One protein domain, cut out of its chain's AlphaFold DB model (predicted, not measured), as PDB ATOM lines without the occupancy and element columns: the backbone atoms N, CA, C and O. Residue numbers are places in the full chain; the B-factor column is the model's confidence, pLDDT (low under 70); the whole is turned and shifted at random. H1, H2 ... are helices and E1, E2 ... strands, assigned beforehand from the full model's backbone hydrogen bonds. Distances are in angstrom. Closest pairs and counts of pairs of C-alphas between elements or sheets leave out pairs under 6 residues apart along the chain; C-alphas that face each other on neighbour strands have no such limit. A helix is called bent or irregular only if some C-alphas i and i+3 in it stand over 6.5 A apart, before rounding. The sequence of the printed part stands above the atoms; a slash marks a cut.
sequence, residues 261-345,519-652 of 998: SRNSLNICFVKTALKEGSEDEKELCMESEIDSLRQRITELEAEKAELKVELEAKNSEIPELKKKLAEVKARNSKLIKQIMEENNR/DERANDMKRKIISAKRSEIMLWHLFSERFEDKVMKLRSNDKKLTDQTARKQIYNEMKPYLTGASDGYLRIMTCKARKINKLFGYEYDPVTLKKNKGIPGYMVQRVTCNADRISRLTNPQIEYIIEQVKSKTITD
ATOM      1  N   SER A 261      96.341 115.985  90.426       37.28
ATOM      2  CA  SER A 261      96.878 117.098  91.224       37.28
ATOM      3  C   SER A 261      96.621 116.915  92.723       37.28
ATOM      4  O   SER A 261      97.561 116.961  93.511       37.28
ATOM      5  N   ARG A 262      95.377 116.632  93.141       37.62
ATOM      6  CA  ARG A 262      95.059 116.453  94.571       37.62
ATOM      7  C   ARG A 262      95.757 115.241  95.186       37.62
ATOM      8  O   ARG A 262      96.273 115.337  96.295       37.62
ATOM      9  N   ASN A 263      95.808 114.113  94.474       47.94
ATOM     10  CA  ASN A 263      96.477 112.922  94.994       47.94
ATOM     11  C   ASN A 263      98.003 113.089  95.026       47.94
ATOM     12  O   ASN A 263      98.610 112.709  96.023       47.94
ATOM     13  N   SER A 264      98.633 113.683  94.002       47.25
ATOM     14  CA  SER A 264     100.084 113.914  94.024       47.25
ATOM     15  C   SER A 264     100.490 114.905  95.113       47.25
ATOM     16  O   SER A 264     101.452 114.627  95.823       47.25
ATOM     17  N   LEU A 265      99.731 115.990  95.311       49.25
ATOM     18  CA  LEU A 265      99.945 116.945  96.404       49.25
ATOM     19  C   LEU A 265      99.852 116.255  97.770       49.25
ATOM     20  O   LEU A 265     100.797 116.343  98.551       49.25
ATOM     21  N   ASN A 266      98.787 115.487  98.022       53.78
ATOM     22  CA  ASN A 266      98.632 114.744  99.276       53.78
ATOM     23  C   ASN A 266      99.783 113.744  99.506       53.78
ATOM     24  O   ASN A 266     100.281 113.637 100.622       53.78
ATOM     25  N   ILE A 267     100.245 113.031  98.470       57.84
ATOM     26  CA  ILE A 267     101.370 112.083  98.581       57.84
ATOM     27  C   ILE A 267     102.698 112.814  98.828       57.84
ATOM     28  O   ILE A 267     103.479 112.375  99.671       57.84
ATOM     29  N   CYS A 268     102.966 113.920  98.127       51.75
ATOM     30  CA  CYS A 268     104.166 114.740  98.331       51.75
ATOM     31  C   CYS A 268     104.233 115.287  99.758       51.75
ATOM     32  O   CYS A 268     105.250 115.129 100.428       51.75
ATOM     33  N   PHE A 269     103.128 115.851 100.231       53.31
ATOM     34  CA  PHE A 269     102.996 116.447 101.554       53.31
ATOM     35  C   PHE A 269     103.070 115.403 102.691       53.31
ATOM     36  O   PHE A 269     103.679 115.622 103.736       53.31
ATOM     37  N   VAL A 270     102.564 114.190 102.464       57.41
ATOM     38  CA  VAL A 270     102.789 113.058 103.379       57.41
ATOM     39  C   VAL A 270     104.248 112.579 103.350       57.41
ATOM     40  O   VAL A 270     104.826 112.246 104.385       57.41
ATOM     41  N   LYS A 271     104.885 112.564 102.175       60.16
ATOM     42  CA  LYS A 271     106.304 112.208 102.006       60.16
ATOM     43  C   LYS A 271     107.247 113.231 102.660       60.16
ATOM     44  O   LYS A 271     108.346 112.833 103.066       60.16
ATOM     45  N   THR A 272     106.864 114.508 102.757       60.81
ATOM     46  CA  THR A 272     107.606 115.533 103.513       60.81
ATOM     47  C   THR A 272     107.383 115.390 105.015       60.81
ATOM     48  O   THR A 272     108.376 115.361 105.735       60.81
ATOM     49  N   ALA A 273     106.149 115.156 105.484       55.94
ATOM     50  CA  ALA A 273     105.864 114.869 106.898       55.94
ATOM     51  C   ALA A 273     106.672 113.671 107.452       55.94
ATOM     52  O   ALA A 273     107.108 113.688 108.604       55.94
ATOM     53  N   LEU A 274     106.936 112.661 106.610       62.44
ATOM     54  CA  LEU A 274     107.763 111.490 106.935       62.44
ATOM     55  C   LEU A 274     109.292 111.722 106.879       62.44
ATOM     56  O   LEU A 274     110.035 110.774 107.137       62.44
ATOM     57  N   LYS A 275     109.795 112.925 106.551       61.28
ATOM     58  CA  LYS A 275     111.229 113.255 106.706       61.28
ATOM     59  C   LYS A 275     111.594 113.321 108.200       61.28
ATOM     60  O   LYS A 275     110.837 113.861 109.007       61.28
ATOM     61  N   GLU A 276     112.769 112.807 108.552       47.03
ATOM     62  CA  GLU A 276     113.378 113.006 109.874       47.03
ATOM     63  C   GLU A 276     114.242 114.278 109.833       47.03
ATOM     64  O   GLU A 276     115.090 114.398 108.951       47.03
ATOM     65  N   GLY A 277     113.974 115.219 110.742       51.22
ATOM     66  CA  GLY A 277     114.528 116.582 110.805       51.22
ATOM     67  C   GLY A 277     113.797 117.389 111.891       51.22
ATOM     68  O   GLY A 277     112.751 116.920 112.364       51.22
ATOM     69  N   SER A 278     114.332 118.539 112.320       43.50
ATOM     70  CA  SER A 278     113.684 119.372 113.358       43.50
ATOM     71  C   SER A 278     112.368 119.987 112.861       43.50
ATOM     72  O   SER A 278     112.075 119.966 111.664       43.50
ATOM     73  N   GLU A 279     111.545 120.518 113.771       47.06
ATOM     74  CA  GLU A 279     110.327 121.239 113.374       47.06
ATOM     75  C   GLU A 279     110.674 122.452 112.495       47.06
ATOM     76  O   GLU A 279     110.026 122.645 111.469       47.06
ATOM     77  N   ASP A 280     111.789 123.138 112.776       41.16
ATOM     78  CA  ASP A 280     112.306 124.254 111.969       41.16
ATOM     79  C   ASP A 280     112.646 123.831 110.526       41.16
ATOM     80  O   ASP A 280     112.313 124.533 109.574       41.16
ATOM     81  N   GLU A 281     113.261 122.657 110.315       42.28
ATOM     82  CA  GLU A 281     113.541 122.142 108.961       42.28
ATOM     83  C   GLU A 281     112.263 121.756 108.197       42.28
ATOM     84  O   GLU A 281     112.230 121.803 106.963       42.28
ATOM     85  N   LYS A 282     111.202 121.359 108.909       47.53
ATOM     86  CA  LYS A 282     109.893 121.061 108.308       47.53
ATOM     87  C   LYS A 282     109.137 122.344 107.968       47.53
ATOM     88  O   LYS A 282     108.530 122.402 106.900       47.53
ATOM     89  N   GLU A 283     109.213 123.355 108.828       46.06
ATOM     90  CA  GLU A 283     108.598 124.669 108.636       46.06
ATOM     91  C   GLU A 283     109.278 125.431 107.487       46.06
ATOM     92  O   GLU A 283     108.603 125.757 106.513       46.06
ATOM     93  N   LEU A 284     110.615 125.528 107.468       47.59
ATOM     94  CA  LEU A 284     111.392 126.108 106.355       47.59
ATOM     95  C   LEU A 284     111.137 125.409 105.004       47.59
ATOM     96  O   LEU A 284     111.105 126.048 103.948       47.59
ATOM     97  N   CYS A 285     110.935 124.086 105.006       40.47
ATOM     98  CA  CYS A 285     110.601 123.337 103.790       40.47
ATOM     99  C   CYS A 285     109.173 123.637 103.299       40.47
ATOM    100  O   CYS A 285     108.936 123.621 102.094       40.47
ATOM    101  N   MET A 286     108.225 123.901 104.204       46.78
ATOM    102  CA  MET A 286     106.852 124.265 103.841       46.78
ATOM    103  C   MET A 286     106.729 125.740 103.452       46.78
ATOM    104  O   MET A 286     106.026 126.038 102.489       46.78
ATOM    105  N   GLU A 287     107.436 126.653 104.120       48.62
ATOM    106  CA  GLU A 287     107.487 128.071 103.740       48.62
ATOM    107  C   GLU A 287     108.139 128.259 102.367       48.62
ATOM    108  O   GLU A 287     107.539 128.904 101.515       48.62
ATOM    109  N   SER A 288     109.270 127.607 102.074       54.88
ATOM    110  CA  SER A 288     109.893 127.703 100.738       54.88
ATOM    111  C   SER A 288     109.011 127.163  99.597       54.88
ATOM    112  O   SER A 288     108.986 127.747  98.511       54.88
ATOM    113  N   GLU A 289     108.230 126.099  99.825       48.16
ATOM    114  CA  GLU A 289     107.248 125.603  98.846       48.16
ATOM    115  C   GLU A 289     106.017 126.531  98.732       48.16
ATOM    116  O   GLU A 289     105.523 126.771  97.625       48.16
ATOM    117  N   ILE A 290     105.540 127.110  99.841       56.59
ATOM    118  CA  ILE A 290     104.446 128.097  99.852       56.59
ATOM    119  C   ILE A 290     104.864 129.394  99.150       56.59
ATOM    120  O   ILE A 290     104.079 129.934  98.369       56.59
ATOM    121  N   ASP A 291     106.082 129.874  99.372       52.28
ATOM    122  CA  ASP A 291     106.603 131.096  98.765       52.28
ATOM    123  C   ASP A 291     106.898 130.905  97.279       52.28
ATOM    124  O   ASP A 291     106.540 131.770  96.482       52.28
ATOM    125  N   SER A 292     107.393 129.734  96.866       55.34
ATOM    126  CA  SER A 292     107.478 129.369  95.445       55.34
ATOM    127  C   SER A 292     106.099 129.393  94.764       55.34
ATOM    128  O   SER A 292     105.943 129.949  93.673       55.34
ATOM    129  N   LEU A 293     105.055 128.876  95.424       58.94
ATOM    130  CA  LEU A 293     103.681 128.926  94.910       58.94
ATOM    131  C   LEU A 293     103.095 130.351  94.905       58.94
ATOM    132  O   LEU A 293     102.409 130.717  93.950       58.94
ATOM    133  N   ARG A 294     103.373 131.177  95.922       61.59
ATOM    134  CA  ARG A 294     102.963 132.597  95.977       61.59
ATOM    135  C   ARG A 294     103.656 133.430  94.904       61.59
ATOM    136  O   ARG A 294     102.996 134.236  94.246       61.59
ATOM    137  N   GLN A 295     104.949 133.202  94.686       59.44
ATOM    138  CA  GLN A 295     105.714 133.824  93.613       59.44
ATOM    139  C   GLN A 295     105.120 133.437  92.258       59.44
ATOM    140  O   GLN A 295     104.816 134.320  91.460       59.44
ATOM    141  N   ARG A 296     104.831 132.147  92.029       63.72
ATOM    142  CA  ARG A 296     104.239 131.703  90.760       63.72
ATOM    143  C   ARG A 296     102.825 132.238  90.524       63.72
ATOM    144  O   ARG A 296     102.466 132.503  89.382       63.72
ATOM    145  N   ILE A 297     102.023 132.423  91.575       66.62
ATOM    146  CA  ILE A 297     100.717 133.098  91.470       66.62
ATOM    147  C   ILE A 297     100.904 134.571  91.085       66.62
ATOM    148  O   ILE A 297     100.221 135.039  90.183       66.62
ATOM    149  N   THR A 298     101.861 135.269  91.701       67.69
ATOM    150  CA  THR A 298     102.168 136.677  91.380       67.69
ATOM    151  C   THR A 298     102.666 136.841  89.938       67.69
ATOM    152  O   THR A 298     102.222 137.748  89.242       67.69
ATOM    153  N   GLU A 299     103.529 135.938  89.457       71.44
ATOM    154  CA  GLU A 299     103.975 135.895  88.053       71.44
ATOM    155  C   GLU A 299     102.798 135.703  87.085       71.44
ATOM    156  O   GLU A 299     102.675 136.441  86.114       71.44
ATOM    157  N   LEU A 300     101.893 134.759  87.369       67.69
ATOM    158  CA  LEU A 300     100.710 134.508  86.534       67.69
ATOM    159  C   LEU A 300      99.697 135.667  86.570       67.69
ATOM    160  O   LEU A 300      98.986 135.896  85.592       67.69
ATOM    161  N   GLU A 301      99.612 136.402  87.681       70.44
ATOM    162  CA  GLU A 301      98.788 137.612  87.789       70.44
ATOM    163  C   GLU A 301      99.401 138.795  87.009       70.44
ATOM    164  O   GLU A 301      98.647 139.578  86.426       70.44
ATOM    165  N   ALA A 302     100.734 138.878  86.904       75.19
ATOM    166  CA  ALA A 302     101.438 139.841  86.051       75.19
ATOM    167  C   ALA A 302     101.317 139.499  84.551       75.19
ATOM    168  O   ALA A 302     100.893 140.350  83.771       75.19
ATOM    169  N   GLU A 303     101.558 138.242  84.161       80.12
ATOM    170  CA  GLU A 303     101.391 137.741  82.782       80.12
ATOM    171  C   GLU A 303      99.951 137.982  82.278       80.12
ATOM    172  O   GLU A 303      99.726 138.458  81.164       80.12
ATOM    173  N   LYS A 304      98.943 137.763  83.141       66.06
ATOM    174  CA  LYS A 304      97.533 138.084  82.851       66.06
ATOM    175  C   LYS A 304      97.295 139.588  82.632       66.06
ATOM    176  O   LYS A 304      96.405 139.948  81.858       66.06
ATOM    177  N   ALA A 305      98.037 140.464  83.310       77.88
ATOM    178  CA  ALA A 305      97.918 141.913  83.147       77.88
ATOM    179  C   ALA A 305      98.575 142.402  81.844       77.88
ATOM    180  O   ALA A 305      97.974 143.208  81.135       77.88
ATOM    181  N   GLU A 306      99.745 141.873  81.485       78.12
ATOM    182  CA  GLU A 306     100.441 142.204  80.231       78.12
ATOM    183  C   GLU A 306      99.649 141.732  79.005       78.12
ATOM    184  O   GLU A 306      99.355 142.539  78.119       78.12
ATOM    185  N   LEU A 307      99.154 140.487  79.011       77.81
ATOM    186  CA  LEU A 307      98.269 139.966  77.957       77.81
ATOM    187  C   LEU A 307      96.984 140.795  77.792       77.81
ATOM    188  O   LEU A 307      96.459 140.922  76.684       77.81
ATOM    189  N   LYS A 308      96.466 141.391  78.875       82.75
ATOM    190  CA  LYS A 308      95.307 142.294  78.811       82.75
ATOM    191  C   LYS A 308      95.653 143.611  78.108       82.75
ATOM    192  O   LYS A 308      94.865 144.073  77.283       82.75
ATOM    193  N   VAL A 309      96.820 144.188  78.396       82.56
ATOM    194  CA  VAL A 309      97.302 145.424  77.753       82.56
ATOM    195  C   VAL A 309      97.609 145.193  76.272       82.56
ATOM    196  O   VAL A 309      97.219 146.015  75.442       82.56
ATOM    197  N   GLU A 310      98.229 144.067  75.904       78.75
ATOM    198  CA  GLU A 310      98.468 143.747  74.491       78.75
ATOM    199  C   GLU A 310      97.147 143.550  73.726       78.75
ATOM    200  O   GLU A 310      96.986 144.053  72.612       78.75
ATOM    201  N   LEU A 311      96.155 142.898  74.339       76.50
ATOM    202  CA  LEU A 311      94.834 142.710  73.738       76.50
ATOM    203  C   LEU A 311      94.089 144.048  73.545       76.50
ATOM    204  O   LEU A 311      93.448 144.251  72.510       76.50
ATOM    205  N   GLU A 312      94.208 144.995  74.480       76.75
ATOM    206  CA  GLU A 312      93.713 146.371  74.308       76.75
ATOM    207  C   GLU A 312      94.468 147.121  73.190       76.75
ATOM    208  O   GLU A 312      93.834 147.760  72.342       76.75
ATOM    209  N   ALA A 313      95.795 146.970  73.098       78.38
ATOM    210  CA  ALA A 313      96.604 147.558  72.028       78.38
ATOM    211  C   ALA A 313      96.223 147.005  70.642       78.38
ATOM    212  O   ALA A 313      95.961 147.781  69.718       78.38
ATOM    213  N   LYS A 314      96.089 145.682  70.491       74.06
ATOM    214  CA  LYS A 314      95.665 145.038  69.234       74.06
ATOM    215  C   LYS A 314      94.250 145.441  68.827       74.06
ATOM    216  O   LYS A 314      93.999 145.680  67.644       74.06
ATOM    217  N   ASN A 315      93.341 145.624  69.786       71.62
ATOM    218  CA  ASN A 315      92.006 146.162  69.510       71.62
ATOM    219  C   ASN A 315      92.034 147.604  68.963       71.62
ATOM    220  O   ASN A 315      91.147 147.971  68.187       71.62
ATOM    221  N   SER A 316      93.064 148.397  69.282       76.00
ATOM    222  CA  SER A 316      93.252 149.746  68.726       76.00
ATOM    223  C   SER A 316      93.782 149.771  67.279       76.00
ATOM    224  O   SER A 316      93.486 150.713  66.544       76.00
ATOM    225  N   GLU A 317      94.461 148.713  66.806       77.25
ATOM    226  CA  GLU A 317      94.923 148.590  65.406       77.25
ATOM    227  C   GLU A 317      93.778 148.220  64.434       77.25
ATOM    228  O   GLU A 317      93.773 148.621  63.263       77.25
ATOM    229  N   ILE A 318      92.760 147.493  64.914       81.44
ATOM    230  CA  ILE A 318      91.582 147.059  64.137       81.44
ATOM    231  C   ILE A 318      90.884 148.207  63.369       81.44
ATOM    232  O   ILE A 318      90.608 148.022  62.177       81.44
ATOM    233  N   PRO A 319      90.552 149.376  63.962       78.94
ATOM    234  CA  PRO A 319      89.940 150.482  63.220       78.94
ATOM    235  C   PRO A 319      90.844 151.058  62.118       78.94
ATOM    236  O   PRO A 319      90.333 151.431  61.058       78.94
ATOM    237  N   GLU A 320      92.168 151.085  62.296       78.44
ATOM    238  CA  GLU A 320      93.081 151.581  61.258       78.44
ATOM    239  C   GLU A 320      93.185 150.598  60.079       78.44
ATOM    240  O   GLU A 320      93.142 151.004  58.912       78.44
ATOM    241  N   LEU A 321      93.216 149.292  60.361       80.88
ATOM    242  CA  LEU A 321      93.140 148.245  59.338       80.88
ATOM    243  C   LEU A 321      91.798 148.277  58.587       80.88
ATOM    244  O   LEU A 321      91.782 148.194  57.357       80.88
ATOM    245  N   LYS A 322      90.675 148.493  59.288       80.56
ATOM    246  CA  LYS A 322      89.352 148.699  58.664       80.56
ATOM    247  C   LYS A 322      89.334 149.927  57.745       80.56
ATOM    248  O   LYS A 322      88.768 149.852  56.653       80.56
ATOM    249  N   LYS A 323      89.994 151.028  58.128       88.38
ATOM    250  CA  LYS A 323      90.144 152.233  57.290       88.38
ATOM    251  C   LYS A 323      90.946 151.945  56.014       88.38
ATOM    252  O   LYS A 323      90.486 152.286  54.925       88.38
ATOM    253  N   LYS A 324      92.091 151.260  56.123       87.38
ATOM    254  CA  LYS A 324      92.917 150.848  54.967       87.38
ATOM    255  C   LYS A 324      92.152 149.904  54.027       87.38
ATOM    256  O   LYS A 324      92.190 150.082  52.812       87.38
ATOM    257  N   LEU A 325      91.380 148.959  54.572       86.50
ATOM    258  CA  LEU A 325      90.521 148.062  53.789       86.50
ATOM    259  C   LEU A 325      89.414 148.819  53.035       86.50
ATOM    260  O   LEU A 325      89.163 148.534  51.862       86.50
ATOM    261  N   ALA A 326      88.775 149.803  53.675       83.75
ATOM    262  CA  ALA A 326      87.782 150.661  53.029       83.75
ATOM    263  C   ALA A 326      88.391 151.490  51.885       83.75
ATOM    264  O   ALA A 326      87.778 151.612  50.823       83.75
ATOM    265  N   GLU A 327      89.616 151.995  52.056       86.69
ATOM    266  CA  GLU A 327      90.329 152.731  51.010       86.69
ATOM    267  C   GLU A 327      90.687 151.838  49.810       86.69
ATOM    268  O   GLU A 327      90.427 152.215  48.666       86.69
ATOM    269  N   VAL A 328      91.204 150.625  50.039       86.69
ATOM    270  CA  VAL A 328      91.459 149.647  48.962       86.69
ATOM    271  C   VAL A 328      90.161 149.292  48.229       86.69
ATOM    272  O   VAL A 328      90.132 149.275  46.997       86.69
ATOM    273  N   LYS A 329      89.053 149.098  48.955       82.94
ATOM    274  CA  LYS A 329      87.730 148.847  48.360       82.94
ATOM    275  C   LYS A 329      87.247 150.026  47.500       82.94
ATOM    276  O   LYS A 329      86.679 149.798  46.433       82.94
ATOM    277  N   ALA A 330      87.510 151.267  47.915       87.31
ATOM    278  CA  ALA A 330      87.200 152.470  47.138       87.31
ATOM    279  C   ALA A 330      88.090 152.623  45.887       87.31
ATOM    280  O   ALA A 330      87.598 152.979  44.817       87.31
ATOM    281  N   ARG A 331      89.389 152.307  45.981       89.12
ATOM    282  CA  ARG A 331      90.298 152.287  44.819       89.12
ATOM    283  C   ARG A 331      89.856 151.237  43.795       89.12
ATOM    284  O   ARG A 331      89.756 151.559  42.613       89.12
ATOM    285  N   ASN A 332      89.492 150.036  44.245       85.50
ATOM    286  CA  ASN A 332      88.978 148.976  43.374       85.50
ATOM    287  C   ASN A 332      87.653 149.374  42.701       85.50
ATOM    288  O   ASN A 332      87.500 149.157  41.502       85.50
ATOM    289  N   SER A 333      86.714 150.006  43.417       82.75
ATOM    290  CA  SER A 333      85.457 150.464  42.801       82.75
ATOM    291  C   SER A 333      85.671 151.581  41.771       82.75
ATOM    292  O   SER A 333      84.975 151.616  40.754       82.75
ATOM    293  N   LYS A 334      86.665 152.456  41.979       88.44
ATOM    294  CA  LYS A 334      87.067 153.477  40.998       88.44
ATOM    295  C   LYS A 334      87.704 152.856  39.752       88.44
ATOM    296  O   LYS A 334      87.351 153.259  38.646       88.44
ATOM    297  N   LEU A 335      88.574 151.858  39.920       89.62
ATOM    298  CA  LEU A 335      89.190 151.124  38.810       89.62
ATOM    299  C   LEU A 335      88.141 150.375  37.972       89.62
ATOM    300  O   LEU A 335      88.155 150.475  36.751       89.62
ATOM    301  N   ILE A 336      87.179 149.702  38.616       87.56
ATOM    302  CA  ILE A 336      86.069 149.021  37.924       87.56
ATOM    303  C   ILE A 336      85.254 150.014  37.081       87.56
ATOM    304  O   ILE A 336      84.965 149.728  35.923       87.56
ATOM    305  N   LYS A 337      84.942 151.207  37.612       89.00
ATOM    306  CA  LYS A 337      84.267 152.261  36.833       89.00
ATOM    307  C   LYS A 337      85.094 152.728  35.634       89.00
ATOM    308  O   LYS A 337      84.535 152.888  34.557       89.00
ATOM    309  N   GLN A 338      86.406 152.914  35.798       87.00
ATOM    310  CA  GLN A 338      87.289 153.305  34.691       87.00
ATOM    311  C   GLN A 338      87.324 152.252  33.579       87.00
ATOM    312  O   GLN A 338      87.237 152.628  32.415       87.00
ATOM    313  N   ILE A 339      87.379 150.963  33.933       85.75
ATOM    314  CA  ILE A 339      87.334 149.845  32.977       85.75
ATOM    315  C   ILE A 339      85.981 149.804  32.251       85.75
ATOM    316  O   ILE A 339      85.951 149.716  31.030       85.75
ATOM    317  N   MET A 340      84.859 149.932  32.970       81.44
ATOM    318  CA  MET A 340      83.529 149.995  32.340       81.44
ATOM    319  C   MET A 340      83.409 151.167  31.360       81.44
ATOM    320  O   MET A 340      82.890 151.008  30.262       81.44
ATOM    321  N   GLU A 341      83.897 152.348  31.736       83.12
ATOM    322  CA  GLU A 341      83.799 153.536  30.887       83.12
ATOM    323  C   GLU A 341      84.794 153.509  29.716       83.12
ATOM    324  O   GLU A 341      84.536 154.101  28.671       83.12
ATOM    325  N   GLU A 342      85.923 152.808  29.851       81.19
ATOM    326  CA  GLU A 342      86.815 152.516  28.727       81.19
ATOM    327  C   GLU A 342      86.194 151.516  27.753       81.19
ATOM    328  O   GLU A 342      86.214 151.781  26.552       81.19
ATOM    329  N   ASN A 343      85.563 150.449  28.251       81.56
ATOM    330  CA  ASN A 343      84.831 149.493  27.420       81.56
ATOM    331  C   ASN A 343      83.703 150.193  26.644       81.56
ATOM    332  O   ASN A 343      83.694 150.123  25.422       81.56
ATOM    333  N   ASN A 344      82.873 151.009  27.305       83.94
ATOM    334  CA  ASN A 344      81.836 151.802  26.629       83.94
ATOM    335  C   ASN A 344      82.409 152.739  25.540       83.94
ATOM    336  O   ASN A 344      81.777 152.962  24.508       83.94
ATOM    337  N   ARG A 345      83.613 153.303  25.745       83.19
ATOM    338  CA  ARG A 345      84.314 154.101  24.716       83.19
ATOM    339  C   ARG A 345      84.878 153.243  23.585       83.19
ATOM    340  O   ARG A 345      84.997 153.746  22.472       83.19
ATOM    341  N   ASP A 519      98.921 116.196  64.896       41.19
ATOM    342  CA  ASP A 519      99.540 114.907  65.237       41.19
ATOM    343  C   ASP A 519     100.747 115.089  66.173       41.19
ATOM    344  O   ASP A 519     100.924 114.316  67.123       41.19
ATOM    345  N   GLU A 520     101.558 116.129  65.970       44.09
ATOM    346  CA  GLU A 520     102.672 116.463  66.859       44.09
ATOM    347  C   GLU A 520     102.184 116.901  68.248       44.09
ATOM    348  O   GLU A 520     102.621 116.325  69.250       44.09
ATOM    349  N   ARG A 521     101.199 117.809  68.329       42.44
ATOM    350  CA  ARG A 521     100.529 118.199  69.587       42.44
ATOM    351  C   ARG A 521      99.903 116.994  70.299       42.44
ATOM    352  O   ARG A 521     100.042 116.857  71.515       42.44
ATOM    353  N   ALA A 522      99.259 116.083  69.569       43.03
ATOM    354  CA  ALA A 522      98.671 114.869  70.137       43.03
ATOM    355  C   ALA A 522      99.740 113.905  70.679       43.03
ATOM    356  O   ALA A 522      99.548 113.282  71.727       43.03
ATOM    357  N   ASN A 523     100.879 113.774  69.999       46.75
ATOM    358  CA  ASN A 523     101.997 112.956  70.471       46.75
ATOM    359  C   ASN A 523     102.730 113.604  71.651       46.75
ATOM    360  O   ASN A 523     103.124 112.899  72.581       46.75
ATOM    361  N   ASP A 524     102.832 114.929  71.682       45.78
ATOM    362  CA  ASP A 524     103.350 115.665  72.828       45.78
ATOM    363  C   ASP A 524     102.456 115.521  74.066       45.78
ATOM    364  O   ASP A 524     102.932 115.165  75.147       45.78
ATOM    365  N   MET A 525     101.140 115.658  73.899       44.72
ATOM    366  CA  MET A 525     100.167 115.416  74.964       44.72
ATOM    367  C   MET A 525     100.252 113.972  75.490       44.72
ATOM    368  O   MET A 525     100.261 113.761  76.705       44.72
ATOM    369  N   LYS A 526     100.420 112.966  74.614       54.22
ATOM    370  CA  LYS A 526     100.682 111.571  75.027       54.22
ATOM    371  C   LYS A 526     101.984 111.441  75.827       54.22
ATOM    372  O   LYS A 526     101.981 110.757  76.852       54.22
ATOM    373  N   ARG A 527     103.080 112.096  75.415       58.22
ATOM    374  CA  ARG A 527     104.353 112.110  76.167       58.22
ATOM    375  C   ARG A 527     104.177 112.744  77.549       58.22
ATOM    376  O   ARG A 527     104.588 112.133  78.535       58.22
ATOM    377  N   LYS A 528     103.502 113.893  77.641       58.47
ATOM    378  CA  LYS A 528     103.164 114.578  78.904       58.47
ATOM    379  C   LYS A 528     102.324 113.689  79.830       58.47
ATOM    380  O   LYS A 528     102.686 113.513  80.991       58.47
ATOM    381  N   ILE A 529     101.285 113.030  79.310       60.62
ATOM    382  CA  ILE A 529     100.454 112.058  80.050       60.62
ATOM    383  C   ILE A 529     101.285 110.877  80.576       60.62
ATOM    384  O   ILE A 529     101.126 110.469  81.726       60.62
ATOM    385  N   ILE A 530     102.154 110.299  79.744       65.00
ATOM    386  CA  ILE A 530     103.006 109.166  80.135       65.00
ATOM    387  C   ILE A 530     104.031 109.601  81.193       65.00
ATOM    388  O   ILE A 530     104.238 108.874  82.163       65.00
ATOM    389  N   SER A 531     104.621 110.789  81.047       60.72
ATOM    390  CA  SER A 531     105.513 111.385  82.045       60.72
ATOM    391  C   SER A 531     104.799 111.564  83.389       60.72
ATOM    392  O   SER A 531     105.258 111.042  84.401       60.72
ATOM    393  N   ALA A 532     103.605 112.165  83.391       64.81
ATOM    394  CA  ALA A 532     102.815 112.377  84.603       64.81
ATOM    395  C   ALA A 532     102.444 111.062  85.319       64.81
ATOM    396  O   ALA A 532     102.574 110.976  86.539       64.81
ATOM    397  N   LYS A 533     102.064 110.005  84.581       73.19
ATOM    398  CA  LYS A 533     101.833 108.658  85.149       73.19
ATOM    399  C   LYS A 533     103.089 108.063  85.795       73.19
ATOM    400  O   LYS A 533     102.999 107.437  86.847       73.19
ATOM    401  N   ARG A 534     104.259 108.232  85.171       71.75
ATOM    402  CA  ARG A 534     105.543 107.742  85.707       71.75
ATOM    403  C   ARG A 534     105.943 108.503  86.967       71.75
ATOM    404  O   ARG A 534     106.370 107.873  87.930       71.75
ATOM    405  N   SER A 535     105.742 109.819  86.984       65.00
ATOM    406  CA  SER A 535     105.934 110.659  88.169       65.00
ATOM    407  C   SER A 535     104.995 110.255  89.307       65.00
ATOM    408  O   SER A 535     105.446 110.126  90.439       65.00
ATOM    409  N   GLU A 536     103.722 109.963  89.014       75.88
ATOM    410  CA  GLU A 536     102.765 109.433  89.996       75.88
ATOM    411  C   GLU A 536     103.273 108.117  90.616       75.88
ATOM    412  O   GLU A 536     103.384 108.010  91.835       75.88
ATOM    413  N   ILE A 537     103.649 107.133  89.789       74.50
ATOM    414  CA  ILE A 537     104.188 105.836  90.246       74.50
ATOM    415  C   ILE A 537     105.456 106.025  91.092       74.50
ATOM    416  O   ILE A 537     105.606 105.373  92.125       74.50
ATOM    417  N   MET A 538     106.347 106.936  90.691       74.69
ATOM    418  CA  MET A 538     107.573 107.249  91.429       74.69
ATOM    419  C   MET A 538     107.277 107.875  92.802       74.69
ATOM    420  O   MET A 538     107.914 107.512  93.789       74.69
ATOM    421  N   LEU A 539     106.291 108.771  92.896       72.44
ATOM    422  CA  LEU A 539     105.858 109.352  94.173       72.44
ATOM    423  C   LEU A 539     105.271 108.292  95.111       72.44
ATOM    424  O   LEU A 539     105.643 108.261  96.282       72.44
ATOM    425  N   TRP A 540     104.428 107.391  94.598       83.25
ATOM    426  CA  TRP A 540     103.888 106.261  95.364       83.25
ATOM    427  C   TRP A 540     104.977 105.311  95.880       83.25
ATOM    428  O   TRP A 540     104.942 104.918  97.045       83.25
ATOM    429  N   HIS A 541     105.952 104.967  95.033       80.25
ATOM    430  CA  HIS A 541     107.098 104.132  95.401       80.25
ATOM    431  C   HIS A 541     107.943 104.786  96.505       80.25
ATOM    432  O   HIS A 541     108.136 104.175  97.552       80.25
ATOM    433  N   LEU A 542     108.353 106.049  96.329       76.94
ATOM    434  CA  LEU A 542     109.161 106.793  97.309       76.94
ATOM    435  C   LEU A 542     108.424 107.052  98.633       76.94
ATOM    436  O   LEU A 542     109.053 107.122  99.689       76.94
ATOM    437  N   PHE A 543     107.100 107.224  98.591       83.50
ATOM    438  CA  PHE A 543     106.270 107.287  99.794       83.50
ATOM    439  C   PHE A 543     106.281 105.944 100.535       83.50
ATOM    440  O   PHE A 543     106.573 105.913 101.731       83.50
ATOM    441  N   SER A 544     106.021 104.837  99.829       86.81
ATOM    442  CA  SER A 544     106.019 103.504 100.436       86.81
ATOM    443  C   SER A 544     107.382 103.113 100.995       86.81
ATOM    444  O   SER A 544     107.430 102.526 102.066       86.81
ATOM    445  N   GLU A 545     108.473 103.427 100.294       82.88
ATOM    446  CA  GLU A 545     109.839 103.115 100.723       82.88
ATOM    447  C   GLU A 545     110.130 103.738 102.096       82.88
ATOM    448  O   GLU A 545     110.459 103.032 103.046       82.88
ATOM    449  N   ARG A 546     109.879 105.047 102.240       82.38
ATOM    450  CA  ARG A 546     110.036 105.765 103.515       82.38
ATOM    451  C   ARG A 546     109.093 105.269 104.603       82.38
ATOM    452  O   ARG A 546     109.492 105.200 105.761       82.38
ATOM    453  N   PHE A 547     107.848 104.947 104.249       86.00
ATOM    454  CA  PHE A 547     106.879 104.420 105.203       86.00
ATOM    455  C   PHE A 547     107.344 103.067 105.765       86.00
ATOM    456  O   PHE A 547     107.391 102.898 106.982       86.00
ATOM    457  N   GLU A 548     107.753 102.129 104.905       85.69
ATOM    458  CA  GLU A 548     108.239 100.812 105.331       85.69
ATOM    459  C   GLU A 548     109.576 100.894 106.087       85.69
ATOM    460  O   GLU A 548     109.725 100.240 107.117       85.69
ATOM    461  N   ASP A 549     110.531 101.729 105.656       85.75
ATOM    462  CA  ASP A 549     111.779 101.937 106.408       85.75
ATOM    463  C   ASP A 549     111.511 102.544 107.804       85.75
ATOM    464  O   ASP A 549     112.176 102.170 108.774       85.75
ATOM    465  N   LYS A 550     110.487 103.398 107.960       86.38
ATOM    466  CA  LYS A 550     110.075 103.930 109.271       86.38
ATOM    467  C   LYS A 550     109.372 102.884 110.143       86.38
ATOM    468  O   LYS A 550     109.682 102.798 111.332       86.38
ATOM    469  N   VAL A 551     108.505 102.037 109.571       85.25
ATOM    470  CA  VAL A 551     107.940 100.856 110.269       85.25
ATOM    471  C   VAL A 551     109.072  99.972 110.790       85.25
ATOM    472  O   VAL A 551     109.075  99.576 111.957       85.25
ATOM    473  N   MET A 552     110.071  99.713 109.949       82.81
ATOM    474  CA  MET A 552     111.230  98.901 110.299       82.81
ATOM    475  C   MET A 552     112.114  99.531 111.369       82.81
ATOM    476  O   MET A 552     112.579  98.813 112.255       82.81
ATOM    477  N   LYS A 553     112.312 100.853 111.350       85.44
ATOM    478  CA  LYS A 553     113.037 101.575 112.405       85.44
ATOM    479  C   LYS A 553     112.341 101.423 113.763       85.44
ATOM    480  O   LYS A 553     112.998 101.080 114.742       85.44
ATOM    481  N   LEU A 554     111.014 101.576 113.813       84.88
ATOM    482  CA  LEU A 554     110.226 101.374 115.038       84.88
ATOM    483  C   LEU A 554     110.314  99.925 115.552       84.88
ATOM    484  O   LEU A 554     110.640  99.714 116.719       84.88
ATOM    485  N   ARG A 555     110.106  98.925 114.683       82.50
ATOM    486  CA  ARG A 555     110.186  97.492 115.048       82.50
ATOM    487  C   ARG A 555     111.603  97.011 115.391       82.50
ATOM    488  O   ARG A 555     111.759  96.019 116.095       82.50
ATOM    489  N   SER A 556     112.640  97.693 114.903       80.50
ATOM    490  CA  SER A 556     114.034  97.405 115.277       80.50
ATOM    491  C   SER A 556     114.367  97.920 116.679       80.50
ATOM    492  O   SER A 556     115.154  97.289 117.384       80.50
ATOM    493  N   ASN A 557     113.752  99.037 117.086       80.25
ATOM    494  CA  ASN A 557     113.923  99.630 118.414       80.25
ATOM    495  C   ASN A 557     113.148  98.859 119.495       80.25
ATOM    496  O   ASN A 557     113.687  98.628 120.575       80.25
ATOM    497  N   ASP A 558     111.918  98.421 119.203       80.94
ATOM    498  CA  ASP A 558     111.136  97.544 120.082       80.94
ATOM    499  C   ASP A 558     110.712  96.262 119.352       80.94
ATOM    500  O   ASP A 558     109.765  96.238 118.565       80.94
ATOM    501  N   LYS A 559     111.398  95.157 119.671       76.50
ATOM    502  CA  LYS A 559     111.131  93.830 119.097       76.50
ATOM    503  C   LYS A 559     109.790  93.221 119.524       76.50
ATOM    504  O   LYS A 559     109.378  92.234 118.920       76.50
ATOM    505  N   LYS A 560     109.124  93.757 120.555       79.06
ATOM    506  CA  LYS A 560     107.770  93.338 120.969       79.06
ATOM    507  C   LYS A 560     106.672  94.119 120.239       79.06
ATOM    508  O   LYS A 560     105.503  93.749 120.331       79.06
ATOM    509  N   LEU A 561     107.023  95.178 119.506       82.44
ATOM    510  CA  LEU A 561     106.073  96.012 118.783       82.44
ATOM    511  C   LEU A 561     105.527  95.277 117.549       82.44
ATOM    512  O   LEU A 561     106.255  94.976 116.597       82.44
ATOM    513  N   THR A 562     104.217  95.021 117.540       84.25
ATOM    514  CA  THR A 562     103.549  94.420 116.379       84.25
ATOM    515  C   THR A 562     103.565  95.378 115.185       84.25
ATOM    516  O   THR A 562     103.471  96.599 115.345       84.25
ATOM    517  N   ASP A 563     103.642  94.831 113.967       80.06
ATOM    518  CA  ASP A 563     103.656  95.616 112.724       80.06
ATOM    519  C   ASP A 563     102.448  96.566 112.626       80.06
ATOM    520  O   ASP A 563     102.601  97.754 112.336       80.06
ATOM    521  N   GLN A 564     101.262  96.086 113.011       81.75
ATOM    522  CA  GLN A 564     100.047  96.895 113.082       81.75
ATOM    523  C   GLN A 564     100.183  98.099 114.037       81.75
ATOM    524  O   GLN A 564      99.689  99.187 113.726       81.75
ATOM    525  N   THR A 565     100.864  97.939 115.177       84.88
ATOM    526  CA  THR A 565     101.067  99.022 116.155       84.88
ATOM    527  C   THR A 565     102.086 100.040 115.647       84.88
ATOM    528  O   THR A 565     101.819 101.239 115.716       84.88
ATOM    529  N   ALA A 566     103.193  99.584 115.051       85.00
ATOM    530  CA  ALA A 566     104.179 100.454 114.406       85.00
ATOM    531  C   ALA A 566     103.542 101.297 113.283       85.00
ATOM    532  O   ALA A 566     103.696 102.518 113.250       85.00
ATOM    533  N   ARG A 567     102.732 100.678 112.411       87.25
ATOM    534  CA  ARG A 567     101.974 101.399 111.370       87.25
ATOM    535  C   ARG A 567     100.989 102.404 111.963       87.25
ATOM    536  O   ARG A 567     100.885 103.513 111.450       87.25
ATOM    537  N   LYS A 568     100.294 102.054 113.052       85.69
ATOM    538  CA  LYS A 568      99.351 102.959 113.733       85.69
ATOM    539  C   LYS A 568     100.047 104.179 114.346       85.69
ATOM    540  O   LYS A 568      99.499 105.273 114.260       85.69
ATOM    541  N   GLN A 569     101.247 104.020 114.907       85.69
ATOM    542  CA  GLN A 569     102.059 105.150 115.381       85.69
ATOM    543  C   GLN A 569     102.400 106.109 114.230       85.69
ATOM    544  O   GLN A 569     102.184 107.311 114.361       85.69
ATOM    545  N   ILE A 570     102.820 105.584 113.075       86.00
ATOM    546  CA  ILE A 570     103.129 106.407 111.894       86.00
ATOM    547  C   ILE A 570     101.860 107.074 111.334       86.00
ATOM    548  O   ILE A 570     101.888 108.256 111.010       86.00
ATOM    549  N   TYR A 571     100.714 106.381 111.290       84.06
ATOM    550  CA  TYR A 571      99.438 107.004 110.911       84.06
ATOM    551  C   TYR A 571      99.060 108.164 111.839       84.06
ATOM    552  O   TYR A 571      98.632 109.205 111.348       84.06
ATOM    553  N   ASN A 572      99.255 108.017 113.153       81.56
ATOM    554  CA  ASN A 572      99.017 109.093 114.118       81.56
ATOM    555  C   ASN A 572      99.954 110.291 113.897       81.56
ATOM    556  O   ASN A 572      99.521 111.420 114.089       81.56
ATOM    557  N   GLU A 573     101.195 110.064 113.463       82.62
ATOM    558  CA  GLU A 573     102.147 111.126 113.104       82.62
ATOM    559  C   GLU A 573     101.771 111.828 111.785       82.62
ATOM    560  O   GLU A 573     101.938 113.036 111.664       82.62
ATOM    561  N   MET A 574     101.219 111.109 110.801       79.88
ATOM    562  CA  MET A 574     100.778 111.675 109.511       79.88
ATOM    563  C   MET A 574      99.453 112.452 109.610       79.88
ATOM    564  O   MET A 574      99.164 113.314 108.778       79.88
ATOM    565  N   LYS A 575      98.612 112.122 110.594       76.50
ATOM    566  CA  LYS A 575      97.228 112.605 110.714       76.50
ATOM    567  C   LYS A 575      97.063 114.119 110.941       76.50
ATOM    568  O   LYS A 575      96.136 114.657 110.342       76.50
ATOM    569  N   PRO A 576      97.907 114.826 111.726       73.12
ATOM    570  CA  PRO A 576      97.803 116.279 111.911       73.12
ATOM    571  C   PRO A 576      98.004 117.053 110.610       73.12
ATOM    572  O   PRO A 576      97.339 118.053 110.372       73.12
ATOM    573  N   TYR A 577      98.890 116.549 109.750       67.00
ATOM    574  CA  TYR A 577      99.150 117.110 108.435       67.00
ATOM    575  C   TYR A 577      97.916 116.916 107.523       67.00
ATOM    576  O   TYR A 577      97.472 117.834 106.837       67.00
ATOM    577  N   LEU A 578      97.309 115.726 107.535       65.19
ATOM    578  CA  LEU A 578      96.188 115.369 106.660       65.19
ATOM    579  C   LEU A 578      94.810 115.796 107.201       65.19
ATOM    580  O   LEU A 578      94.005 114.966 107.639       65.19
ATOM    581  N   THR A 579      94.495 117.088 107.089       50.97
ATOM    582  CA  THR A 579      93.195 117.666 107.476       50.97
ATOM    583  C   THR A 579      92.007 116.901 106.874       50.97
ATOM    584  O   THR A 579      91.744 116.962 105.674       50.97
ATOM    585  N   GLY A 580      91.258 116.192 107.726       55.72
ATOM    586  CA  GLY A 580      90.054 115.441 107.349       55.72
ATOM    587  C   GLY A 580      90.274 113.990 106.891       55.72
ATOM    588  O   GLY A 580      89.297 113.321 106.551       55.72
ATOM    589  N   ALA A 581      91.504 113.465 106.896       64.56
ATOM    590  CA  ALA A 581      91.751 112.064 106.546       64.56
ATOM    591  C   ALA A 581      91.337 111.090 107.664       64.56
ATOM    592  O   ALA A 581      91.628 111.290 108.845       64.56
ATOM    593  N   SER A 582      90.697 109.982 107.279       69.75
ATOM    594  CA  SER A 582      90.370 108.881 108.189       69.75
ATOM    595  C   SER A 582      91.480 107.824 108.234       69.75
ATOM    596  O   SER A 582      92.192 107.602 107.252       69.75
ATOM    597  N   ASP A 583      91.579 107.091 109.346       67.06
ATOM    598  CA  ASP A 583      92.474 105.932 109.480       67.06
ATOM    599  C   ASP A 583      92.232 104.875 108.382       67.06
ATOM    600  O   ASP A 583      93.161 104.192 107.955       67.06
ATOM    601  N   GLY A 584      90.988 104.741 107.905       66.31
ATOM    602  CA  GLY A 584      90.638 103.854 106.793       66.31
ATOM    603  C   GLY A 584      91.228 104.319 105.459       66.31
ATOM    604  O   GLY A 584      91.793 103.510 104.725       66.31
ATOM    605  N   TYR A 585      91.174 105.625 105.176       72.00
ATOM    606  CA  TYR A 585      91.813 106.215 103.996       72.00
ATOM    607  C   TYR A 585      93.332 106.011 104.027       72.00
ATOM    608  O   TYR A 585      93.901 105.540 103.044       72.00
ATOM    609  N   LEU A 586      93.978 106.261 105.173       72.88
ATOM    610  CA  LEU A 586      95.415 106.019 105.358       72.88
ATOM    611  C   LEU A 586      95.812 104.564 105.065       72.88
ATOM    612  O   LEU A 586      96.768 104.331 104.326       72.88
ATOM    613  N   ARG A 587      95.047 103.582 105.559       75.62
ATOM    614  CA  ARG A 587      95.293 102.157 105.267       75.62
ATOM    615  C   ARG A 587      95.188 101.840 103.775       75.62
ATOM    616  O   ARG A 587      96.063 101.160 103.249       75.62
ATOM    617  N   ILE A 588      94.164 102.349 103.084       70.62
ATOM    618  CA  ILE A 588      93.981 102.135 101.636       70.62
ATOM    619  C   ILE A 588      95.142 102.758 100.844       70.62
ATOM    620  O   ILE A 588      95.699 102.108  99.959       70.62
ATOM    621  N   MET A 589      95.547 103.985 101.192       74.19
ATOM    622  CA  MET A 589      96.688 104.676 100.577       74.19
ATOM    623  C   MET A 589      97.988 103.877 100.762       74.19
ATOM    624  O   MET A 589      98.700 103.631  99.789       74.19
ATOM    625  N   THR A 590      98.276 103.402 101.977       82.06
ATOM    626  CA  THR A 590      99.476 102.601 102.266       82.06
ATOM    627  C   THR A 590      99.437 101.217 101.609       82.06
ATOM    628  O   THR A 590     100.441 100.818 101.024       82.06
ATOM    629  N   CYS A 591      98.303 100.503 101.598       76.00
ATOM    630  CA  CYS A 591      98.170  99.237 100.856       76.00
ATOM    631  C   CYS A 591      98.432  99.433  99.347       76.00
ATOM    632  O   CYS A 591      99.154  98.649  98.725       76.00
ATOM    633  N   LYS A 592      97.895 100.509  98.751       80.94
ATOM    634  CA  LYS A 592      98.132 100.870  97.342       80.94
ATOM    635  C   LYS A 592      99.609 101.159  97.064       80.94
ATOM    636  O   LYS A 592     100.151 100.664  96.075       80.94
ATOM    637  N   ALA A 593     100.264 101.908  97.950       84.50
ATOM    638  CA  ALA A 593     101.685 102.223  97.859       84.50
ATOM    639  C   ALA A 593     102.571 100.966  97.988       84.50
ATOM    640  O   ALA A 593     103.461 100.758  97.161       84.50
ATOM    641  N   ARG A 594     102.263 100.076  98.945       85.62
ATOM    642  CA  ARG A 594     102.977  98.805  99.166       85.62
ATOM    643  C   ARG A 594     103.019  97.923  97.927       85.62
ATOM    644  O   ARG A 594     104.094  97.447  97.576       85.62
ATOM    645  N   LYS A 595     101.897  97.738  97.221       83.56
ATOM    646  CA  LYS A 595     101.864  96.930  95.983       83.56
ATOM    647  C   LYS A 595     102.790  97.483  94.894       83.56
ATOM    648  O   LYS A 595     103.443  96.719  94.186       83.56
ATOM    649  N   ILE A 596     102.891  98.808  94.785       85.31
ATOM    650  CA  ILE A 596     103.813  99.477  93.854       85.31
ATOM    651  C   ILE A 596     105.270  99.265  94.299       85.31
ATOM    652  O   ILE A 596     106.126  98.991  93.459       85.31
ATOM    653  N   ASN A 597     105.549  99.315  95.606       85.75
ATOM    654  CA  ASN A 597     106.888  99.084  96.156       85.75
ATOM    655  C   ASN A 597     107.345  97.620  96.046       85.75
ATOM    656  O   ASN A 597     108.486  97.369  95.670       85.75
ATOM    657  N   LYS A 598     106.446  96.652  96.269       86.56
ATOM    658  CA  LYS A 598     106.693  95.220  96.034       86.56
ATOM    659  C   LYS A 598     107.144  94.972  94.589       86.56
ATOM    660  O   LYS A 598     108.078  94.208  94.359       86.56
ATOM    661  N   LEU A 599     106.533  95.668  93.621       84.94
ATOM    662  CA  LEU A 599     106.883  95.558  92.203       84.94
ATOM    663  C   LEU A 599     108.185  96.292  91.820       84.94
ATOM    664  O   LEU A 599     108.985  95.711  91.094       84.94
ATOM    665  N   PHE A 600     108.405  97.535  92.277       82.56
ATOM    666  CA  PHE A 600     109.492  98.420  91.795       82.56
ATOM    667  C   PHE A 600     110.602  98.760  92.808       82.56
ATOM    668  O   PHE A 600     111.504  99.541  92.500       82.56
ATOM    669  N   GLY A 601     110.559  98.190  94.008       83.31
ATOM    670  CA  GLY A 601     111.522  98.435  95.076       83.31
ATOM    671  C   GLY A 601     111.816  97.157  95.845       83.31
ATOM    672  O   GLY A 601     112.537  96.271  95.373       83.31
ATOM    673  N   TYR A 602     111.267  97.063  97.050       80.19
ATOM    674  CA  TYR A 602     111.374  95.886  97.898       80.19
ATOM    675  C   TYR A 602     110.122  95.725  98.769       80.19
ATOM    676  O   TYR A 602     109.387  96.678  99.021       80.19
ATOM    677  N   GLU A 603     109.918  94.515  99.275       82.50
ATOM    678  CA  GLU A 603     108.984  94.224 100.359       82.50
ATOM    679  C   GLU A 603     109.750  93.629 101.544       82.50
ATOM    680  O   GLU A 603     110.708  92.877 101.351       82.50
ATOM    681  N   TYR A 604     109.353  93.981 102.766       78.19
ATOM    682  CA  TYR A 604     109.836  93.312 103.969       78.19
ATOM    683  C   TYR A 604     108.945  92.115 104.283       78.19
ATOM    684  O   TYR A 604     107.726  92.249 104.371       78.19
ATOM    685  N   ASP A 605     109.563  90.961 104.512       73.38
ATOM    686  CA  ASP A 605     108.902  89.840 105.175       73.38
ATOM    687  C   ASP A 605     108.505  90.270 106.609       73.38
ATOM    688  O   ASP A 605     109.386  90.675 107.378       73.38
ATOM    689  N   PRO A 606     107.214  90.219 106.993       65.00
ATOM    690  CA  PRO A 606     106.758  90.706 108.296       65.00
ATOM    691  C   PRO A 606     107.304  89.890 109.479       65.00
ATOM    692  O   PRO A 606     107.378  90.437 110.588       65.00
ATOM    693  N   VAL A 607     107.705  88.635 109.240       68.12
ATOM    694  CA  VAL A 607     108.228  87.678 110.226       68.12
ATOM    695  C   VAL A 607     109.757  87.669 110.221       68.12
ATOM    696  O   VAL A 607     110.372  87.849 111.270       68.12
ATOM    697  N   THR A 608     110.399  87.491 109.058       73.94
ATOM    698  CA  THR A 608     111.873  87.373 108.982       73.94
ATOM    699  C   THR A 608     112.609  88.702 108.822       73.94
ATOM    700  O   THR A 608     113.838  88.727 108.913       73.94
ATOM    701  N   LEU A 609     111.886  89.806 108.589       67.94
ATOM    702  CA  LEU A 609     112.414  91.165 108.392       67.94
ATOM    703  C   LEU A 609     113.398  91.309 107.210       67.94
ATOM    704  O   LEU A 609     114.098  92.318 107.081       67.94
ATOM    705  N   LYS A 610     113.455  90.316 106.313       78.06
ATOM    706  CA  LYS A 610     114.323  90.319 105.127       78.06
ATOM    707  C   LYS A 610     113.724  91.161 103.997       78.06
ATOM    708  O   LYS A 610     112.518  91.131 103.764       78.06
ATOM    709  N   LYS A 611     114.586  91.879 103.261       82.00
ATOM    710  CA  LYS A 611     114.211  92.650 102.060       82.00
ATOM    711  C   LYS A 611     114.119  91.739 100.828       82.00
ATOM    712  O   LYS A 611     115.144  91.388 100.237       82.00
ATOM    713  N   ASN A 612     112.905  91.441 100.386       80.69
ATOM    714  CA  ASN A 612     112.627  90.781  99.112       80.69
ATOM    715  C   ASN A 612     112.659  91.821  97.982       80.69
ATOM    716  O   ASN A 612     111.818  92.717  97.931       80.69
ATOM    717  N   LYS A 613     113.651  91.742  97.085       82.12
ATOM    718  CA  LYS A 613     113.849  92.731  96.007       82.12
ATOM    719  C   LYS A 613     112.913  92.493  94.816       82.12
ATOM    720  O   LYS A 613     112.940  91.410  94.215       82.12
ATOM    721  N   GLY A 614     112.168  93.532  94.441       82.19
ATOM    722  CA  GLY A 614     111.360  93.600  93.223       82.19
ATOM    723  C   GLY A 614     112.193  93.900  91.970       82.19
ATOM    724  O   GLY A 614     113.379  93.567  91.885       82.19
ATOM    725  N   ILE A 615     111.562  94.528  90.980       81.31
ATOM    726  CA  ILE A 615     112.220  95.089  89.792       81.31
ATOM    727  C   ILE A 615     112.909  96.407  90.194       81.31
ATOM    728  O   ILE A 615     112.331  97.162  90.965       81.31
ATOM    729  N   PRO A 616     114.103  96.751  89.676       73.81
ATOM    730  CA  PRO A 616     114.745  98.031  89.989       73.81
ATOM    731  C   PRO A 616     113.901  99.261  89.604       73.81
ATOM    732  O   PRO A 616     113.462  99.374  88.458       73.81
ATOM    733  N   GLY A 617     113.759 100.232  90.513       67.38
ATOM    734  CA  GLY A 617     112.882 101.404  90.351       67.38
ATOM    735  C   GLY A 617     113.139 102.285  89.119       67.38
ATOM    736  O   GLY A 617     112.211 102.906  88.603       67.38
ATOM    737  N   TYR A 618     114.349 102.279  88.542       70.62
ATOM    738  CA  TYR A 618     114.608 102.967  87.266       70.62
ATOM    739  C   TYR A 618     113.772 102.399  86.099       70.62
ATOM    740  O   TYR A 618     113.494 103.107  85.130       70.62
ATOM    741  N   MET A 619     113.298 101.151  86.199       71.12
ATOM    742  CA  MET A 619     112.405 100.532  85.213       71.12
ATOM    743  C   MET A 619     111.002 101.158  85.187       71.12
ATOM    744  O   MET A 619     110.289 100.955  84.204       71.12
ATOM    745  N   VAL A 620     110.618 101.990  86.168       74.94
ATOM    746  CA  VAL A 620     109.388 102.811  86.104       74.94
ATOM    747  C   VAL A 620     109.368 103.675  84.832       74.94
ATOM    748  O   VAL A 620     108.313 103.874  84.231       74.94
ATOM    749  N   GLN A 621     110.534 104.091  84.321       65.88
ATOM    750  CA  GLN A 621     110.654 104.811  83.044       65.88
ATOM    751  C   GLN A 621     110.177 104.008  81.818       65.88
ATOM    752  O   GLN A 621     109.923 104.597  80.769       65.88
ATOM    753  N   ARG A 622     110.030 102.680  81.917       68.69
ATOM    754  CA  ARG A 622     109.505 101.812  80.844       68.69
ATOM    755  C   ARG A 622     107.995 101.568  80.953       68.69
ATOM    756  O   ARG A 622     107.402 101.005  80.038       68.69
ATOM    757  N   VAL A 623     107.357 102.020  82.033       69.75
ATOM    758  CA  VAL A 623     105.930 101.797  82.309       69.75
ATOM    759  C   VAL A 623     105.044 102.759  81.503       69.75
ATOM    760  O   VAL A 623     105.430 103.897  81.213       69.75
ATOM    761  N   THR A 624     103.850 102.289  81.123       67.19
ATOM    762  CA  THR A 624     102.815 103.042  80.378       67.19
ATOM    763  C   THR A 624     101.431 103.038  81.055       67.19
ATOM    764  O   THR A 624     100.573 103.875  80.734       67.19
ATOM    765  N   CYS A 625     101.203 102.132  82.013       62.44
ATOM    766  CA  CYS A 625     100.034 102.140  82.892       62.44
ATOM    767  C   CYS A 625     100.159 103.214  83.994       62.44
ATOM    768  O   CYS A 625     101.175 103.898  84.099       62.44
ATOM    769  N   ASN A 626      99.088 103.419  84.761       69.81
ATOM    770  CA  ASN A 626      99.053 104.307  85.926       69.81
ATOM    771  C   ASN A 626      99.230 103.508  87.231       69.81
ATOM    772  O   ASN A 626      99.126 102.277  87.235       69.81
ATOM    773  N   ALA A 627      99.440 104.215  88.342       71.38
ATOM    774  CA  ALA A 627      99.585 103.607  89.666       71.38
ATOM    775  C   ALA A 627      98.371 102.745  90.063       71.38
ATOM    776  O   ALA A 627      98.524 101.695  90.683       71.38
ATOM    777  N   ASP A 628      97.162 103.146  89.650       72.00
ATOM    778  CA  ASP A 628      95.935 102.406  89.955       72.00
ATOM    779  C   ASP A 628      95.918 100.996  89.346       72.00
ATOM    780  O   ASP A 628      95.678 100.019  90.057       72.00
ATOM    781  N   ARG A 629      96.272 100.853  88.060       70.25
ATOM    782  CA  ARG A 629      96.351  99.539  87.397       70.25
ATOM    783  C   ARG A 629      97.413  98.625  88.004       70.25
ATOM    784  O   ARG A 629      97.212  97.418  87.996       70.25
ATOM    785  N   ILE A 630      98.505  99.176  88.539       74.19
ATOM    786  CA  ILE A 630      99.512  98.394  89.277       74.19
ATOM    787  C   ILE A 630      98.932  97.918  90.615       74.19
ATOM    788  O   ILE A 630      99.064  96.749  90.959       74.19
ATOM    789  N   SER A 631      98.217  98.783  91.341       72.44
ATOM    790  CA  SER A 631      97.613  98.427  92.637       72.44
ATOM    791  C   SER A 631      96.475  97.395  92.560       72.44
ATOM    792  O   SER A 631      96.153  96.751  93.559       72.44
ATOM    793  N   ARG A 632      95.902  97.194  91.366       78.06
ATOM    794  CA  ARG A 632      94.909  96.144  91.078       78.06
ATOM    795  C   ARG A 632      95.514  94.752  90.893       78.06
ATOM    796  O   ARG A 632      94.761  93.786  90.886       78.06
ATOM    797  N   LEU A 633      96.836  94.636  90.749       74.94
ATOM    798  CA  LEU A 633      97.502  93.337  90.682       74.94
ATOM    799  C   LEU A 633      97.406  92.617  92.038       74.94
ATOM    800  O   LEU A 633      97.445  93.245  93.105       74.94
ATOM    801  N   THR A 634      97.285  91.294  92.000       80.00
ATOM    802  CA  THR A 634      97.412  90.442  93.192       80.00
ATOM    803  C   THR A 634      98.888  90.199  93.521       80.00
ATOM    804  O   THR A 634      99.752  90.322  92.651       80.00
ATOM    805  N   ASN A 635      99.201  89.831  94.767       79.94
ATOM    806  CA  ASN A 635     100.585  89.547  95.171       79.94
ATOM    807  C   ASN A 635     101.249  88.449  94.298       79.94
ATOM    808  O   ASN A 635     102.346  88.711  93.801       79.94
ATOM    809  N   PRO A 636     100.577  87.323  93.961       78.56
ATOM    810  CA  PRO A 636     101.113  86.336  93.016       78.56
ATOM    811  C   PRO A 636     101.323  86.869  91.590       78.56
ATOM    812  O   PRO A 636     102.284  86.493  90.927       78.56
ATOM    813  N   GLN A 637     100.464  87.775  91.098       74.88
ATOM    814  CA  GLN A 637     100.667  88.409  89.786       74.88
ATOM    815  C   GLN A 637     101.893  89.329  89.786       74.88
ATOM    816  O   GLN A 637     102.634  89.362  88.805       74.88
ATOM    817  N   ILE A 638     102.120  90.066  90.877       80.81
ATOM    818  CA  ILE A 638     103.313  90.905  91.058       80.81
ATOM    819  C   ILE A 638     104.570  90.027  91.080       80.81
ATOM    820  O   ILE A 638     105.527  90.325  90.369       80.81
ATOM    821  N   GLU A 639     104.555  88.928  91.833       78.06
ATOM    822  CA  GLU A 639     105.667  87.971  91.916       78.06
ATOM    823  C   GLU A 639     105.965  87.314  90.564       78.06
ATOM    824  O   GLU A 639     107.116  87.341  90.130       78.06
ATOM    825  N   TYR A 640     104.941  86.860  89.837       81.31
ATOM    826  CA  TYR A 640     105.086  86.347  88.473       81.31
ATOM    827  C   TYR A 640     105.686  87.393  87.518       81.31
ATOM    828  O   TYR A 640     106.593  87.085  86.751       81.31
ATOM    829  N   ILE A 641     105.253  88.660  87.574       82.81
ATOM    830  CA  ILE A 641     105.840  89.734  86.748       82.81
ATOM    831  C   ILE A 641     107.315  89.970  87.114       82.81
ATOM    832  O   ILE A 641     108.149  90.137  86.222       82.81
ATOM    833  N   ILE A 642     107.655  89.965  88.406       82.69
ATOM    834  CA  ILE A 642     109.039  90.088  88.884       82.69
ATOM    835  C   ILE A 642     109.886  88.914  88.372       82.69
ATOM    836  O   ILE A 642     111.006  89.133  87.908       82.69
ATOM    837  N   GLU A 643     109.364  87.689  88.430       82.12
ATOM    838  CA  GLU A 643     110.019  86.478  87.935       82.12
ATOM    839  C   GLU A 643     110.242  86.536  86.419       82.12
ATOM    840  O   GLU A 643     111.374  86.369  85.977       82.12
ATOM    841  N   GLN A 644     109.218  86.877  85.629       78.12
ATOM    842  CA  GLN A 644     109.309  87.013  84.168       78.12
ATOM    843  C   GLN A 644     110.305  88.098  83.726       78.12
ATOM    844  O   GLN A 644     110.987  87.958  82.710       78.12
ATOM    845  N   VAL A 645     110.423  89.196  84.480       78.56
ATOM    846  CA  VAL A 645     111.423  90.241  84.197       78.56
ATOM    847  C   VAL A 645     112.828  89.783  84.601       78.56
ATOM    848  O   VAL A 645     113.783  90.032  83.860       78.56
ATOM    849  N   LYS A 646     112.977  89.080  85.732       78.75
ATOM    850  CA  LYS A 646     114.262  88.504  86.164       78.75
ATOM    851  C   LYS A 646     114.747  87.426  85.191       78.75
ATOM    852  O   LYS A 646     115.884  87.519  84.739       78.75
ATOM    853  N   SER A 647     113.899  86.473  84.809       69.06
ATOM    854  CA  SER A 647     114.243  85.387  83.883       69.06
ATOM    855  C   SER A 647     114.679  85.928  82.523       69.06
ATOM    856  O   SER A 647     115.745  85.554  82.042       69.06
ATOM    857  N   LYS A 648     113.951  86.903  81.963       65.44
ATOM    858  CA  LYS A 648     114.314  87.550  80.694       65.44
ATOM    859  C   LYS A 648     115.635  88.327  80.764       65.44
ATOM    860  O   LYS A 648     116.409  88.302  79.816       65.44
ATOM    861  N   THR A 649     115.932  88.946  81.910       57.62
ATOM    862  CA  THR A 649     117.236  89.596  82.155       57.62
ATOM    863  C   THR A 649     118.386  88.577  82.226       57.62
ATOM    864  O   THR A 649     119.521  88.919  81.902       57.62
ATOM    865  N   ILE A 650     118.102  87.332  82.624       54.22
ATOM    866  CA  ILE A 650     119.070  86.226  82.674       54.22
ATOM    867  C   ILE A 650     119.253  85.582  81.288       54.22
ATOM    868  O   ILE A 650     120.378  85.248  80.930       54.22
ATOM    869  N   THR A 651     118.202  85.465  80.463       43.69
ATOM    870  CA  THR A 651     118.326  84.909  79.094       43.69
ATOM    871  C   THR A 651     119.178  85.798  78.181       43.69
ATOM    872  O   THR A 651     119.986  85.298  77.400       43.69
ATOM    873  N   ASP A 652     119.083  87.122  78.343       44.03
ATOM    874  CA  ASP A 652     119.963  88.086  77.663       44.03
ATOM    875  C   ASP A 652     121.433  88.008  78.156       44.03
ATOM    876  O   ASP A 652     122.329  88.576  77.530       44.03
TER     877      ASP A 652
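AT A GLANCE: This is residues 261 to 345 and 519 to 652 of the 998 residues of an uncharacterized protein of Glomus cerebriforme (UniProt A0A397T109). A compact head of helices is built round the long helix H3, and from it the still longer helix H2 reaches far out as an arm, free over residues 287 to 345. In the head H1, H4, H6 and H7 pack on H3, H5 crosses it, the small hairpin E1 E2 is near that crossing, and H8 packs on H5 with its tip, residues 647 to 652, sticking out, as do residues 519 to 528 of H3. The printed part has 219 residues, with eight named helices and two antiparallel strands in the order H1 H2 H3 H4 H5 E1 E2 H6 H7 H8, mostly helix. The whole is extended, with a radius of gyration of the C-alphas of 30.7 A and spans of 114 by 51 by 29 A; the arm makes the length.

IN THESE COORDINATES: H1, residues 261 to 273, begins at C-alpha 261 (96.878, 117.098, 91.224) and is 18.2 A long. H2, residues 279 to 345, is 98.1 A long and ends at C-alpha 345 (84.314, 154.101, 24.716); it is neither bent nor irregular, but only just: C-alphas 316 and 319 are 6.5 A apart. H3, residues 519 to 557, is 57.2 A long. H4 is residues 563 to 574, and H5, residues 583 to 600, is 25.7 A long. E1, residues 602 to 604, and E2, residues 611 to 613, are followed by H6, residues 617 to 622, and H7, residues 627 to 631. H8, residues 635 to 652, is 26.2 A long and ends at C-alpha 652 (119.963, 88.086, 77.663).

HOW THE PARTS SIT: H3 is the hub, touching five helices. Its residues 536 to 546 touch H1 at a shallow tilt of 30 degrees, the same way, closest at the C-alphas of Phe 543 and Lys 271, 5.4 A. H2 touches no helix but is near H1. H3 touches H4 at a steep tilt of 62 degrees, with closest C-alphas Val 551 and Ala 566, 5.6 A. H5 is about perpendicular to H3, 74 degrees, with closest C-alphas Asn 597 and His 541, 5.1 A. In the hairpin E1 and E2, N 603 and O 612 are within hydrogen-bond range, 2.9 A. H3 touches H6, closest C-alphas Arg 534 and Val 620, 6.3 A, and H7, closest C-alphas Ile 537 and Ala 627, 5.1 A. H8 touches H5 at a shallow tilt of 19 degrees, closest C-alphas Ile 638 and Leu 599, 6.0 A; H3 and H8 are apart. Every O i to N i+4 pair is within hydrogen-bond range in H1, H3, H4, H7 and H8, but 60 of 63 in H2, 13 of 14 in H5 and 0 of 2 in H6, where 3 of 3 O i to N i+3 pairs are.

THE WHOLE: The C-alphas farthest apart, of Arg 345 and Lys 560, are 116.2 A apart. Without the stretches that stand free, 144 residues span 44 by 39 by 26 A. Residues 346 to 518 are not printed, with 58.4 A between C-alphas 345 and 519. Of the links printed whole, none is long. Mean pLDDT of the printed part is 71.6; 79 residues are under 70, among them 261 to 298 and 519 to 532.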